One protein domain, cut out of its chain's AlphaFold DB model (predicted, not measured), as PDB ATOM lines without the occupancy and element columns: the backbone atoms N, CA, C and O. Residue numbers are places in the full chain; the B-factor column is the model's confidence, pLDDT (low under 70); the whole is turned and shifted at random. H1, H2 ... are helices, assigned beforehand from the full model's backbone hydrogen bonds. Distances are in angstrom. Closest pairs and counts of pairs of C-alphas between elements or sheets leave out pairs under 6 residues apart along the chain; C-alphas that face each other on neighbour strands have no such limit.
ATOM      1  N   PHE A  20      96.932 130.557 180.206       76.00
ATOM      2  CA  PHE A  20      95.657 129.990 179.754       76.00
ATOM      3  C   PHE A  20      95.179 130.590 178.420       76.00
ATOM      4  O   PHE A  20      94.662 129.881 177.560       76.00
ATOM      5  N   THR A  21      95.431 131.881 178.180       76.56
ATOM      6  CA  THR A  21      95.106 132.526 176.895       76.56
ATOM      7  C   THR A  21      96.024 132.106 175.745       76.56
ATOM      8  O   THR A  21      95.642 132.259 174.589       76.56
ATOM      9  N   LYS A  22      97.200 131.525 176.029       74.38
ATOM     10  CA  LYS A  22      98.101 130.989 174.990       74.38
ATOM     11  C   LYS A  22      97.452 129.846 174.216       74.38
ATOM     12  O   LYS A  22      97.602 129.778 173.001       74.38
ATOM     13  N   MET A  23      96.717 128.970 174.903       76.31
ATOM     14  CA  MET A  23      96.021 127.853 174.256       76.31
ATOM     15  C   MET A  23      94.902 128.360 173.345       76.31
ATOM     16  O   MET A  23      94.804 127.929 172.201       76.31
ATOM     17  N   ALA A  24      94.132 129.346 173.808       75.69
ATOM     18  CA  ALA A  24      93.094 129.982 173.001       75.69
ATOM     19  C   ALA A  24      93.673 130.704 171.768       75.69
ATOM     20  O   ALA A  24      93.162 130.531 170.665       75.69
ATOM     21  N   ALA A  25      94.785 131.432 171.921       76.56
ATOM     22  CA  ALA A  25      95.473 132.088 170.807       76.56
ATOM     23  C   ALA A  25      95.968 131.087 169.747       76.56
ATOM     24  O   ALA A  25      95.854 131.347 168.552       76.56
ATOM     25  N   ARG A  26      96.462 129.915 170.173       75.19
ATOM     26  CA  ARG A  26      96.896 128.837 169.264       75.19
ATOM     27  C   ARG A  26      95.741 128.198 168.498       75.19
ATOM     28  O   ARG A  26      95.918 127.857 167.335       75.19
ATOM     29  N   VAL A  27      94.582 128.038 169.136       77.88
ATOM     30  CA  VAL A  27      93.380 127.460 168.506       77.88
ATOM     31  C   VAL A  27      92.747 128.435 167.511       77.88
ATOM     32  O   VAL A  27      92.332 128.031 166.429       77.88
ATOM     33  N   VAL A  28      92.678 129.719 167.863       78.62
ATOM     34  CA  VAL A  28      92.009 130.751 167.055       78.62
ATOM     35  C   VAL A  28      92.900 131.277 165.919       78.62
ATOM     36  O   VAL A  28      92.388 131.709 164.886       78.62
ATOM     37  N   GLY A  29      94.222 131.211 166.090       78.56
ATOM     38  CA  GLY A  29      95.205 131.836 165.208       78.56
ATOM     39  C   GLY A  29      95.522 133.269 165.646       78.56
ATOM     40  O   GLY A  29      94.641 133.996 166.105       78.56
ATOM     41  N   GLU A  30      96.787 133.679 165.515       77.06
ATOM     42  CA  GLU A  30      97.300 134.926 166.111       77.06
ATOM     43  C   GLU A  30      96.593 136.185 165.601       77.06
ATOM     44  O   GLU A  30      96.191 137.026 166.400       77.06
ATOM     45  N   GLU A  31      96.369 136.288 164.292       79.94
ATOM     46  CA  GLU A  31      95.719 137.446 163.669       79.94
ATOM     47  C   GLU A  31      94.278 137.632 164.172       79.94
ATOM     48  O   GLU A  31      93.869 138.722 164.581       79.94
ATOM     49  N   ARG A  32      93.513 136.535 164.227       81.56
ATOM     50  CA  ARG A  32      92.135 136.533 164.739       81.56
ATOM     51  C   ARG A  32      92.094 136.773 166.244       81.56
ATOM     52  O   ARG A  32      91.192 137.450 166.734       81.56
ATOM     53  N   TRP A  33      93.069 136.249 166.981       82.31
ATOM     54  CA  TRP A  33      93.204 136.482 168.414       82.31
ATOM     55  C   TRP A  33      93.487 137.955 168.731       82.31
ATOM     56  O   TRP A  33      92.873 138.527 169.636       82.31
ATOM     57  N   ASP A  34      94.359 138.605 167.959       80.75
ATOM     58  CA  ASP A  34      94.628 140.032 168.104       80.75
ATOM     59  C   ASP A  34      93.424 140.894 167.724       80.75
ATOM     60  O   ASP A  34      93.094 141.826 168.467       80.75
ATOM     61  N   ALA A  35      92.704 140.536 166.659       83.75
ATOM     62  CA  ALA A  35      91.445 141.183 166.303       83.75
ATOM     63  C   ALA A  35      90.401 141.060 167.427       83.75
ATOM     64  O   ALA A  35      89.799 142.061 167.813       83.75
ATOM     65  N   LEU A  36      90.232 139.875 168.028       84.69
ATOM     66  CA  LEU A  36      89.328 139.662 169.166       84.69
ATOM     67  C   LEU A  36      89.741 140.469 170.400       84.69
ATOM     68  O   LEU A  36      88.898 141.052 171.083       84.69
ATOM     69  N   ARG A  37      91.039 140.538 170.696       83.25
ATOM     70  CA  ARG A  37      91.566 141.322 171.819       83.25
ATOM     71  C   ARG A  37      91.323 142.816 171.616       83.25
ATOM     72  O   ARG A  37      90.927 143.500 172.563       83.25
ATOM     73  N   MET A  38      91.550 143.313 170.402       84.50
ATOM     74  CA  MET A  38      91.255 144.695 170.032       84.50
ATOM     75  C   MET A  38      89.758 144.973 170.090       84.50
ATOM     76  O   MET A  38      89.358 145.937 170.736       84.50
ATOM     77  N   ALA A  39      88.931 144.090 169.533       85.88
ATOM     78  CA  ALA A  39      87.482 144.186 169.615       85.88
ATOM     79  C   ALA A  39      87.018 144.248 171.073       85.88
ATOM     80  O   ALA A  39      86.275 145.152 171.431       85.88
ATOM     81  N   ARG A  40      87.522 143.378 171.955       85.62
ATOM     82  CA  ARG A  40      87.198 143.409 173.390       85.62
ATOM     83  C   ARG A  40      87.554 144.745 174.044       85.62
ATOM     84  O   ARG A  40      86.766 145.242 174.839       85.62
ATOM     85  N   ARG A  41      88.714 145.335 173.730       80.38
ATOM     86  CA  ARG A  41      89.088 146.669 174.242       80.38
ATOM     87  C   ARG A  41      88.154 147.753 173.715       80.38
ATOM     88  O   ARG A  41      87.699 148.583 174.489       80.38
ATOM     89  N   VAL A  42      87.841 147.720 172.421       85.75
ATOM     90  CA  VAL A  42      86.920 148.674 171.793       85.75
ATOM     91  C   VAL A  42      85.521 148.546 172.391       85.75
ATOM     92  O   VAL A  42      84.938 149.555 172.762       85.75
ATOM     93  N   TYR A  43      84.993 147.331 172.541       87.31
ATOM     94  CA  TYR A  43      83.693 147.084 173.161       87.31
ATOM     95  C   TYR A  43      83.678 147.465 174.639       87.31
ATOM     96  O   TYR A  43      82.727 148.100 175.076       87.31
ATOM     97  N   GLY A  44      84.741 147.153 175.387       78.19
ATOM     98  CA  GLY A  44      84.896 147.590 176.773       78.19
ATOM     99  C   GLY A  44      84.863 149.112 176.895       78.19
ATOM    100  O   GLY A  44      84.104 149.642 177.698       78.19
ATOM    101  N   ASN A  45      85.596 149.818 176.032       76.69
ATOM    102  CA  ASN A  45      85.590 151.280 175.995       76.69
ATOM    103  C   ASN A  45      84.229 151.840 175.553       76.69
ATOM    104  O   ASN A  45      83.745 152.792 176.150       76.69
ATOM    105  N   LYS A  46      83.578 151.250 174.543       77.88
ATOM    106  CA  LYS A  46      82.235 151.659 174.099       77.88
ATOM    107  C   LYS A  46      81.200 151.499 175.205       77.88
ATOM    108  O   LYS A  46      80.421 152.413 175.434       77.88
ATOM    109  N   PHE A  47      81.206 150.360 175.894       79.12
ATOM    110  CA  PHE A  47      80.333 150.120 177.038       79.12
ATOM    111  C   PHE A  47      80.611 151.128 178.157       79.12
ATOM    112  O   PHE A  47      79.684 151.720 178.701       79.12
ATOM    113  N   TYR A  48      81.892 151.362 178.449       72.69
ATOM    114  CA  TYR A  48      82.326 152.331 179.443       72.69
ATOM    115  C   TYR A  48      81.799 153.740 179.135       72.69
ATOM    116  O   TYR A  48      81.086 154.302 179.959       72.69
ATOM    117  N   TYR A  49      82.068 154.288 177.946       72.81
ATOM    118  CA  TYR A  49      81.604 155.631 177.582       72.81
ATOM    119  C   TYR A  49      80.089 155.711 177.408       72.81
ATOM    120  O   TYR A  49      79.490 156.700 177.810       72.81
ATOM    121  N   GLY A  50      79.453 154.666 176.872       77.31
ATOM    122  CA  GLY A  50      77.997 154.606 176.741       77.31
ATOM    123  C   GLY A  50      77.296 154.682 178.096       77.31
ATOM    124  O   GLY A  50      76.333 155.426 178.250       77.31
ATOM    125  N   ARG A  51      77.824 153.990 179.111       78.50
ATOM    126  CA  ARG A  51      77.329 154.112 180.487       78.50
ATOM    127  C   ARG A  51      77.475 155.539 181.013       78.50
ATOM    128  O   ARG A  51      76.537 156.053 181.606       78.50
ATOM    129  N   GLN A  52      78.637 156.164 180.817       71.38
ATOM    130  CA  GLN A  52      78.869 157.525 181.307       71.38
ATOM    131  C   GLN A  52      77.963 158.552 180.614       71.38
ATOM    132  O   GLN A  52      77.478 159.468 181.270       71.38
ATOM    133  N   GLN A  53      77.668 158.356 179.326       76.19
ATOM    134  CA  GLN A  53      76.693 159.170 178.603       76.19
ATOM    135  C   GLN A  53      75.296 159.047 179.212       76.19
ATOM    136  O   GLN A  53      74.670 160.059 179.486       76.19
ATOM    137  N   VAL A  54      74.833 157.827 179.500       81.56
ATOM    138  CA  VAL A  54      73.509 157.622 180.112       81.56
ATOM    139  C   VAL A  54      73.417 158.294 181.485       81.56
ATOM    140  O   VAL A  54      72.403 158.912 181.794       81.56
ATOM    141  N   LEU A  55      74.465 158.202 182.309       77.00
ATOM    142  CA  LEU A  55      74.496 158.872 183.616       77.00
ATOM    143  C   LEU A  55      74.445 160.398 183.471       77.00
ATOM    144  O   LEU A  55      73.727 161.058 184.221       77.00
ATOM    145  N   PHE A  56      75.168 160.938 182.490       75.75
ATOM    146  CA  PHE A  56      75.129 162.357 182.157       75.75
ATOM    147  C   PHE A  56      73.736 162.798 181.693       75.75
ATOM    148  O   PHE A  56      73.220 163.783 182.213       75.75
ATOM    149  N   ASP A  57      73.108 162.054 180.781       81.69
ATOM    150  CA  ASP A  57      71.776 162.372 180.255       81.69
ATOM    151  C   ASP A  57      70.730 162.362 181.380       81.69
ATOM    152  O   ASP A  57      69.945 163.296 181.516       81.69
ATOM    153  N   VAL A  58      70.770 161.358 182.266       81.31
ATOM    154  CA  VAL A  58      69.876 161.280 183.436       81.31
ATOM    155  C   VAL A  58      70.072 162.471 184.372       81.31
ATOM    156  O   VAL A  58      69.096 163.008 184.891       81.31
ATOM    157  N   PHE A  59      71.313 162.900 184.595       76.75
ATOM    158  CA  PHE A  59      71.588 164.085 185.400       76.75
ATOM    159  C   PHE A  59      71.098 165.377 184.740       76.75
ATOM    160  O   PHE A  59      70.522 166.224 185.423       76.75
ATOM    161  N   TYR A  60      71.316 165.523 183.435       78.06
ATOM    162  CA  TYR A  60      70.949 166.721 182.689       78.06
ATOM    163  C   TYR A  60      69.430 166.879 182.578       78.06
ATOM    164  O   TYR A  60      68.893 167.939 182.898       78.06
ATOM    165  N   ASP A  61      68.737 165.810 182.189       85.44
ATOM    166  CA  ASP A  61      67.292 165.825 181.974       85.44
ATOM    167  C   ASP A  61      66.508 165.732 183.297       85.44
ATOM    168  O   ASP A  61      65.443 166.337 183.439       85.44
ATOM    169  N   TRP A  62      67.025 164.990 184.289       83.25
ATOM    170  CA  TRP A  62      66.321 164.678 185.543       83.25
ATOM    171  C   TRP A  62      67.200 164.908 186.786       83.25
ATOM    172  O   TRP A  62      67.435 163.981 187.571       83.25
ATOM    173  N   PRO A  63      67.639 166.150 187.057       78.62
ATOM    174  CA  PRO A  63      68.620 166.436 188.108       78.62
ATOM    175  C   PRO A  63      68.146 166.048 189.517       78.62
ATOM    176  O   PRO A  63      68.929 165.566 190.333       78.62
ATOM    177  N   ALA A  64      66.852 166.204 189.816       77.00
ATOM    178  CA  ALA A  64      66.289 165.795 191.107       77.00
ATOM    179  C   ALA A  64      66.346 164.272 191.308       77.00
ATOM    180  O   ALA A  64      66.678 163.796 192.394       77.00
ATOM    181  N   PHE A  65      66.060 163.509 190.249       78.44
ATOM    182  CA  PHE A  65      66.142 162.054 190.273       78.44
ATOM    183  C   PHE A  65      67.595 161.597 190.383       78.44
ATOM    184  O   PHE A  65      67.895 160.759 191.225       78.44
ATOM    185  N   ALA A  66      68.499 162.198 189.607       77.00
ATOM    186  CA  ALA A  66      69.927 161.912 189.656       77.00
ATOM    187  C   ALA A  66      70.510 162.118 191.064       77.00
ATOM    188  O   ALA A  66      71.156 161.216 191.596       77.00
ATOM    189  N   ASN A  67      70.183 163.233 191.721       74.06
ATOM    190  CA  ASN A  67      70.570 163.471 193.112       74.06
ATOM    191  C   ASN A  67      69.995 162.409 194.066       74.06
ATOM    192  O   ASN A  67      70.700 161.933 194.951       74.06
ATOM    193  N   MET A  68      68.741 161.987 193.869       72.31
ATOM    194  CA  MET A  68      68.120 160.935 194.682       72.31
ATOM    195  C   MET A  68      68.836 159.583 194.542       72.31
ATOM    196  O   MET A  68      68.957 158.857 195.518       72.31
ATOM    197  N   ILE A  69      69.332 159.218 193.361       74.06
ATOM    198  CA  ILE A  69      70.019 157.929 193.156       74.06
ATOM    199  C   ILE A  69      71.542 158.010 193.333       74.06
ATOM    200  O   ILE A  69      72.257 157.063 193.011       74.06
ATOM    201  N   GLY A  70      72.044 159.125 193.871       69.12
ATOM    202  CA  GLY A  70      73.465 159.317 194.156       69.12
ATOM    203  C   GLY A  70      74.335 159.590 192.926       69.12
ATOM    204  O   GLY A  70      75.549 159.384 192.966       69.12
ATOM    205  N   ILE A  71      73.728 160.044 191.829       75.06
ATOM    206  CA  ILE A  71      74.408 160.493 190.612       75.06
ATOM    207  C   ILE A  71      74.790 161.965 190.816       75.06
ATOM    208  O   ILE A  71      74.063 162.875 190.425       75.06
ATOM    209  N   TYR A  72      75.923 162.188 191.488       65.56
ATOM    210  CA  TYR A  72      76.397 163.529 191.825       65.56
ATOM    211  C   TYR A  72      77.493 164.020 190.876       65.56
ATOM    212  O   TYR A  72      78.467 163.299 190.638       65.56
ATOM    213  N   PRO A  73      77.399 165.271 190.401       57.78
ATOM    214  CA  PRO A  73      78.520 165.943 189.772       57.78
ATOM    215  C   PRO A  73      79.526 166.423 190.829       57.78
ATOM    216  O   PRO A  73      79.160 166.730 191.966       57.78
ATOM    217  N   LYS A  74      80.802 166.549 190.458       54.38
ATOM    218  CA  LYS A  74      81.802 167.186 191.326       54.38
ATOM    219  C   LYS A  74      81.468 168.676 191.499       54.38
ATOM    220  O   LYS A  74      81.275 169.379 190.514       54.38
ATOM    221  N   VAL A  75      81.444 169.162 192.743       45.62
ATOM    222  CA  VAL A  75      81.108 170.559 193.100       45.62
ATOM    223  C   VAL A  75      82.272 171.543 192.845       45.62
ATOM    224  O   VAL A  75      82.073 172.752 192.876       45.62
ATOM    225  N   ASP A  76      83.469 171.059 192.497       43.91
ATOM    226  CA  ASP A  76      84.638 171.919 192.224       43.91
ATOM    227  C   ASP A  76      84.746 172.423 190.776       43.91
ATOM    228  O   ASP A  76      85.693 173.136 190.437       43.91
ATOM    229  N   THR A  77      83.801 172.103 189.890       44.78
ATOM    230  CA  THR A  77      83.718 172.784 188.594       44.78
ATOM    231  C   THR A  77      82.890 174.052 188.769       44.78
ATOM    232  O   THR A  77      81.694 174.107 188.506       44.78
ATOM    233  N   SER A  78      83.558 175.130 189.181       39.03
ATOM    234  CA  SER A  78      83.031 176.508 189.246       39.03
ATOM    235  C   SER A  78      82.453 177.045 187.922       39.03
ATOM    236  O   SER A  78      81.991 178.180 187.853       39.03
ATOM    237  N   HIS A  79      82.458 176.231 186.869       39.69
ATOM    238  CA  HIS A  79      81.932 176.518 185.551       39.69
ATOM    239  C   HIS A  79      81.007 175.358 185.184       39.69
ATOM    240  O   HIS A  79      81.473 174.256 184.891       39.69
ATOM    241  N   GLY A  80      79.694 175.591 185.238       40.56
ATOM    242  CA  GLY A  80      78.704 174.605 184.825       40.56
ATOM    243  C   GLY A  80      79.033 174.044 183.439       40.56
ATOM    244  O   GLY A  80      79.137 174.797 182.480       40.56
ATOM    245  N   PHE A  81      79.248 172.729 183.383       47.78
ATOM    246  CA  PHE A  81      79.060 171.792 182.264       47.78
ATOM    247  C   PHE A  81      79.354 172.212 180.812       47.78
ATOM    248  O   PHE A  81      78.855 171.590 179.881       47.78
ATOM    249  N   LEU A  82      80.240 173.176 180.591       47.66
ATOM    250  CA  LEU A  82      80.795 173.513 179.279       47.66
ATOM    251  C   LEU A  82      82.324 173.550 179.360       47.66
ATOM    252  O   LEU A  82      82.970 174.492 178.910       47.66
ATOM    253  N   HIS A  83      82.932 172.515 179.946       48.19
ATOM    254  CA  HIS A  83      84.356 172.293 179.728       48.19
ATOM    255  C   HIS A  83      84.525 171.526 178.414       48.19
ATOM    256  O   HIS A  83      83.941 170.466 178.208       48.19
ATOM    257  N   TRP A  84      85.361 172.052 177.527       55.66
ATOM    258  CA  TRP A  84      85.720 171.531 176.201       55.66
ATOM    259  C   TRP A  84      86.370 170.127 176.212       55.66
ATOM    260  O   TRP A  84      86.754 169.614 175.163       55.66
ATOM    261  N   ALA A  85      86.472 169.488 177.383       59.91
ATOM    262  CA  ALA A  85      87.110 168.198 177.614       59.91
ATOM    263  C   ALA A  85      86.094 167.186 178.175       59.91
ATOM    264  O   ALA A  85      86.070 166.874 179.364       59.91
ATOM    265  N   THR A  86      85.248 166.641 177.298       59.44
ATOM    266  CA  THR A  86      84.237 165.621 177.644       59.44
ATOM    267  C   THR A  86      84.845 164.378 178.305       59.44
ATOM    268  O   THR A  86      84.233 163.775 179.182       59.44
ATOM    269  N   TYR A  87      86.078 164.019 177.938       58.75
ATOM    270  CA  TYR A  87      86.797 162.877 178.506       58.75
ATOM    271  C   TYR A  87      87.058 163.005 180.015       58.75
ATOM    272  O   TYR A  87      86.864 162.041 180.755       58.75
ATOM    273  N   GLU A  88      87.471 164.186 180.480       60.28
ATOM    274  CA  GLU A  88      87.773 164.422 181.897       60.28
ATOM    275  C   GLU A  88      86.491 164.411 182.736       60.28
ATOM    276  O   GLU A  88      86.459 163.803 183.803       60.28
ATOM    277  N   ALA A  89      85.393 164.939 182.186       59.59
ATOM    278  CA  ALA A  89      84.080 164.886 182.822       59.59
ATOM    279  C   ALA A  89      83.588 163.442 183.038       59.59
ATOM    280  O   ALA A  89      83.120 163.105 184.123       59.59
ATOM    281  N   TYR A  90      83.722 162.558 182.041       60.41
ATOM    282  CA  TYR A  90      83.311 161.153 182.181       60.41
ATOM    283  C   TYR A  90      84.161 160.357 183.179       60.41
ATOM    284  O   TYR A  90      83.665 159.399 183.782       60.41
ATOM    285  N   ARG A  91      85.436 160.730 183.350       61.59
ATOM    286  CA  ARG A  91      86.295 160.149 184.387       61.59
ATOM    287  C   ARG A  91      85.819 160.578 185.775       61.59
ATOM    288  O   ARG A  91      85.659 159.729 186.646       61.59
ATOM    289  N   ASP A  92      85.512 161.857 185.949       60.47
ATOM    290  CA  ASP A  92      85.067 162.402 187.233       60.47
ATOM    291  C   ASP A  92      83.691 161.843 187.649       60.47
ATOM    292  O   ASP A  92      83.478 161.512 188.817       60.47
ATOM    293  N   TRP A  93      82.784 161.608 186.689       60.34
ATOM    294  CA  TRP A  93      81.528 160.881 186.922       60.34
ATOM    295  C   TRP A  93      81.761 159.477 187.498       60.34
ATOM    296  O   TRP A  93      81.025 159.042 188.384       60.34
ATOM    297  N   GLN A  94      82.793 158.759 187.040       59.53
ATOM    298  CA  GLN A  94      83.118 157.415 187.528       59.53
ATOM    299  C   GLN A  94      83.571 157.412 188.988       59.53
ATOM    300  O   GLN A  94      83.129 156.558 189.760       59.53
ATOM    301  N   GLU A  95      84.490 158.309 189.341       61.09
ATOM    302  CA  GLU A  95      85.136 158.310 190.656       61.09
ATOM    303  C   GLU A  95      84.132 158.610 191.775       61.09
ATOM    304  O   GLU A  95      84.246 158.058 192.869       61.09
ATOM    305  N   HIS A  96      83.090 159.391 191.475       57.84
ATOM    306  CA  HIS A  96      82.129 159.853 192.472       57.84
ATOM    307  C   HIS A  96      80.778 159.123 192.469       57.84
ATOM    308  O   HIS A  96      80.101 159.134 193.492       57.84
ATOM    309  N   THR A  97      80.371 158.441 191.394       59.69
ATOM    310  CA  THR A  97      79.089 157.696 191.400       59.69
ATOM    311  C   THR A  97      79.224 156.235 191.810       59.69
ATOM    312  O   THR A  97      78.303 155.687 192.405       59.69
ATOM    313  N   LEU A  98      80.363 155.590 191.534       58.25
ATOM    314  CA  LEU A  98      80.532 154.158 191.811       58.25
ATOM    315  C   LEU A  98      81.098 153.873 193.213       58.25
ATOM    316  O   LEU A  98      80.932 152.766 193.712       58.25
ATOM    317  N   ASN A  99      81.743 154.870 193.829       57.81
ATOM    318  CA  ASN A  99      82.435 154.764 195.119       57.81
ATOM    319  C   ASN A  99      82.031 155.854 196.129       57.81
ATOM    320  O   ASN A  99      82.718 156.025 197.134       57.81
ATOM    321  N   SER A 100      80.948 156.609 195.898       63.88
ATOM    322  CA  SER A 100      80.456 157.505 196.947       63.88
ATOM    323  C   SER A 100      79.635 156.736 197.975       63.88
ATOM    324  O   SER A 100      78.691 156.018 197.635       63.88
TER     325      SER A 100
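Overview. This is residues 20 to 100 of the 220 residues of an uncharacterized protein of Paramecium tetraurelia (UniProt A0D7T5). One long, straight helix, H2, makes the long axis, with a short helix turned off each end: H1 at its first residues and H3 at its last. Beyond H3 a long loop, residues 69 to 85, folds back and brings H4 across H2 at residues 49 to 53, while residues 37 to 47 of H2 stand free. The printed part has 81 residues with four named helices, H1, H2, H3 and H4 in that order, and no named strand; the class is all helix. The whole is extended, with a radius of gyration of the C-alphas of 18.1 A and spans of 52 by 27 by 20 A.

Along the chain. H1 is residues 20 to 28, beginning at C-alpha 20 (95.657, 129.990, 179.754). H2, residues 30 to 61, is 45.9 A long and ends at C-alpha 61 (67.292, 165.825, 181.974). H3 is residues 63 to 68. H4, residues 86 to 97, is 16.7 A long and ends at C-alpha 97 (79.089, 157.696, 191.400).

Arrangement. H1 and H2 are close but not clearly touching; their closest C-alphas, of Ala 25 and Trp 33, are 5.5 A apart. They run opposite ways at a steep tilt of 69 degrees, only just short of about perpendicular. H2 and H3 touch only at the corner, about perpendicular at 78 degrees, with the closest C-alphas, of Phe 59 and Ala 66, 5.1 A apart. H2, with residues 49 to 53 alone, touches residues 90 to 94 of H4, about perpendicular at 75 degrees; the closest C-alphas, of Gln 52 and Tyr 90, are 5.8 A apart. H3 and H4 are apart, and H1 is apart from both. Every O i to N i+4 pair is within hydrogen-bond range in H2, H3 and H4; in H1, 4 of 5 are.

Size, cuts and confidence. The C-alphas farthest apart, of Val 27 and Ser 78, are 54.2 A apart. The printed part has no cut. The link from H3 to H4 is long, with 17 residues; the other two are tight. Mean pLDDT of the printed part is 70.1, and residue 70 and residues 72 to 100 are under 70.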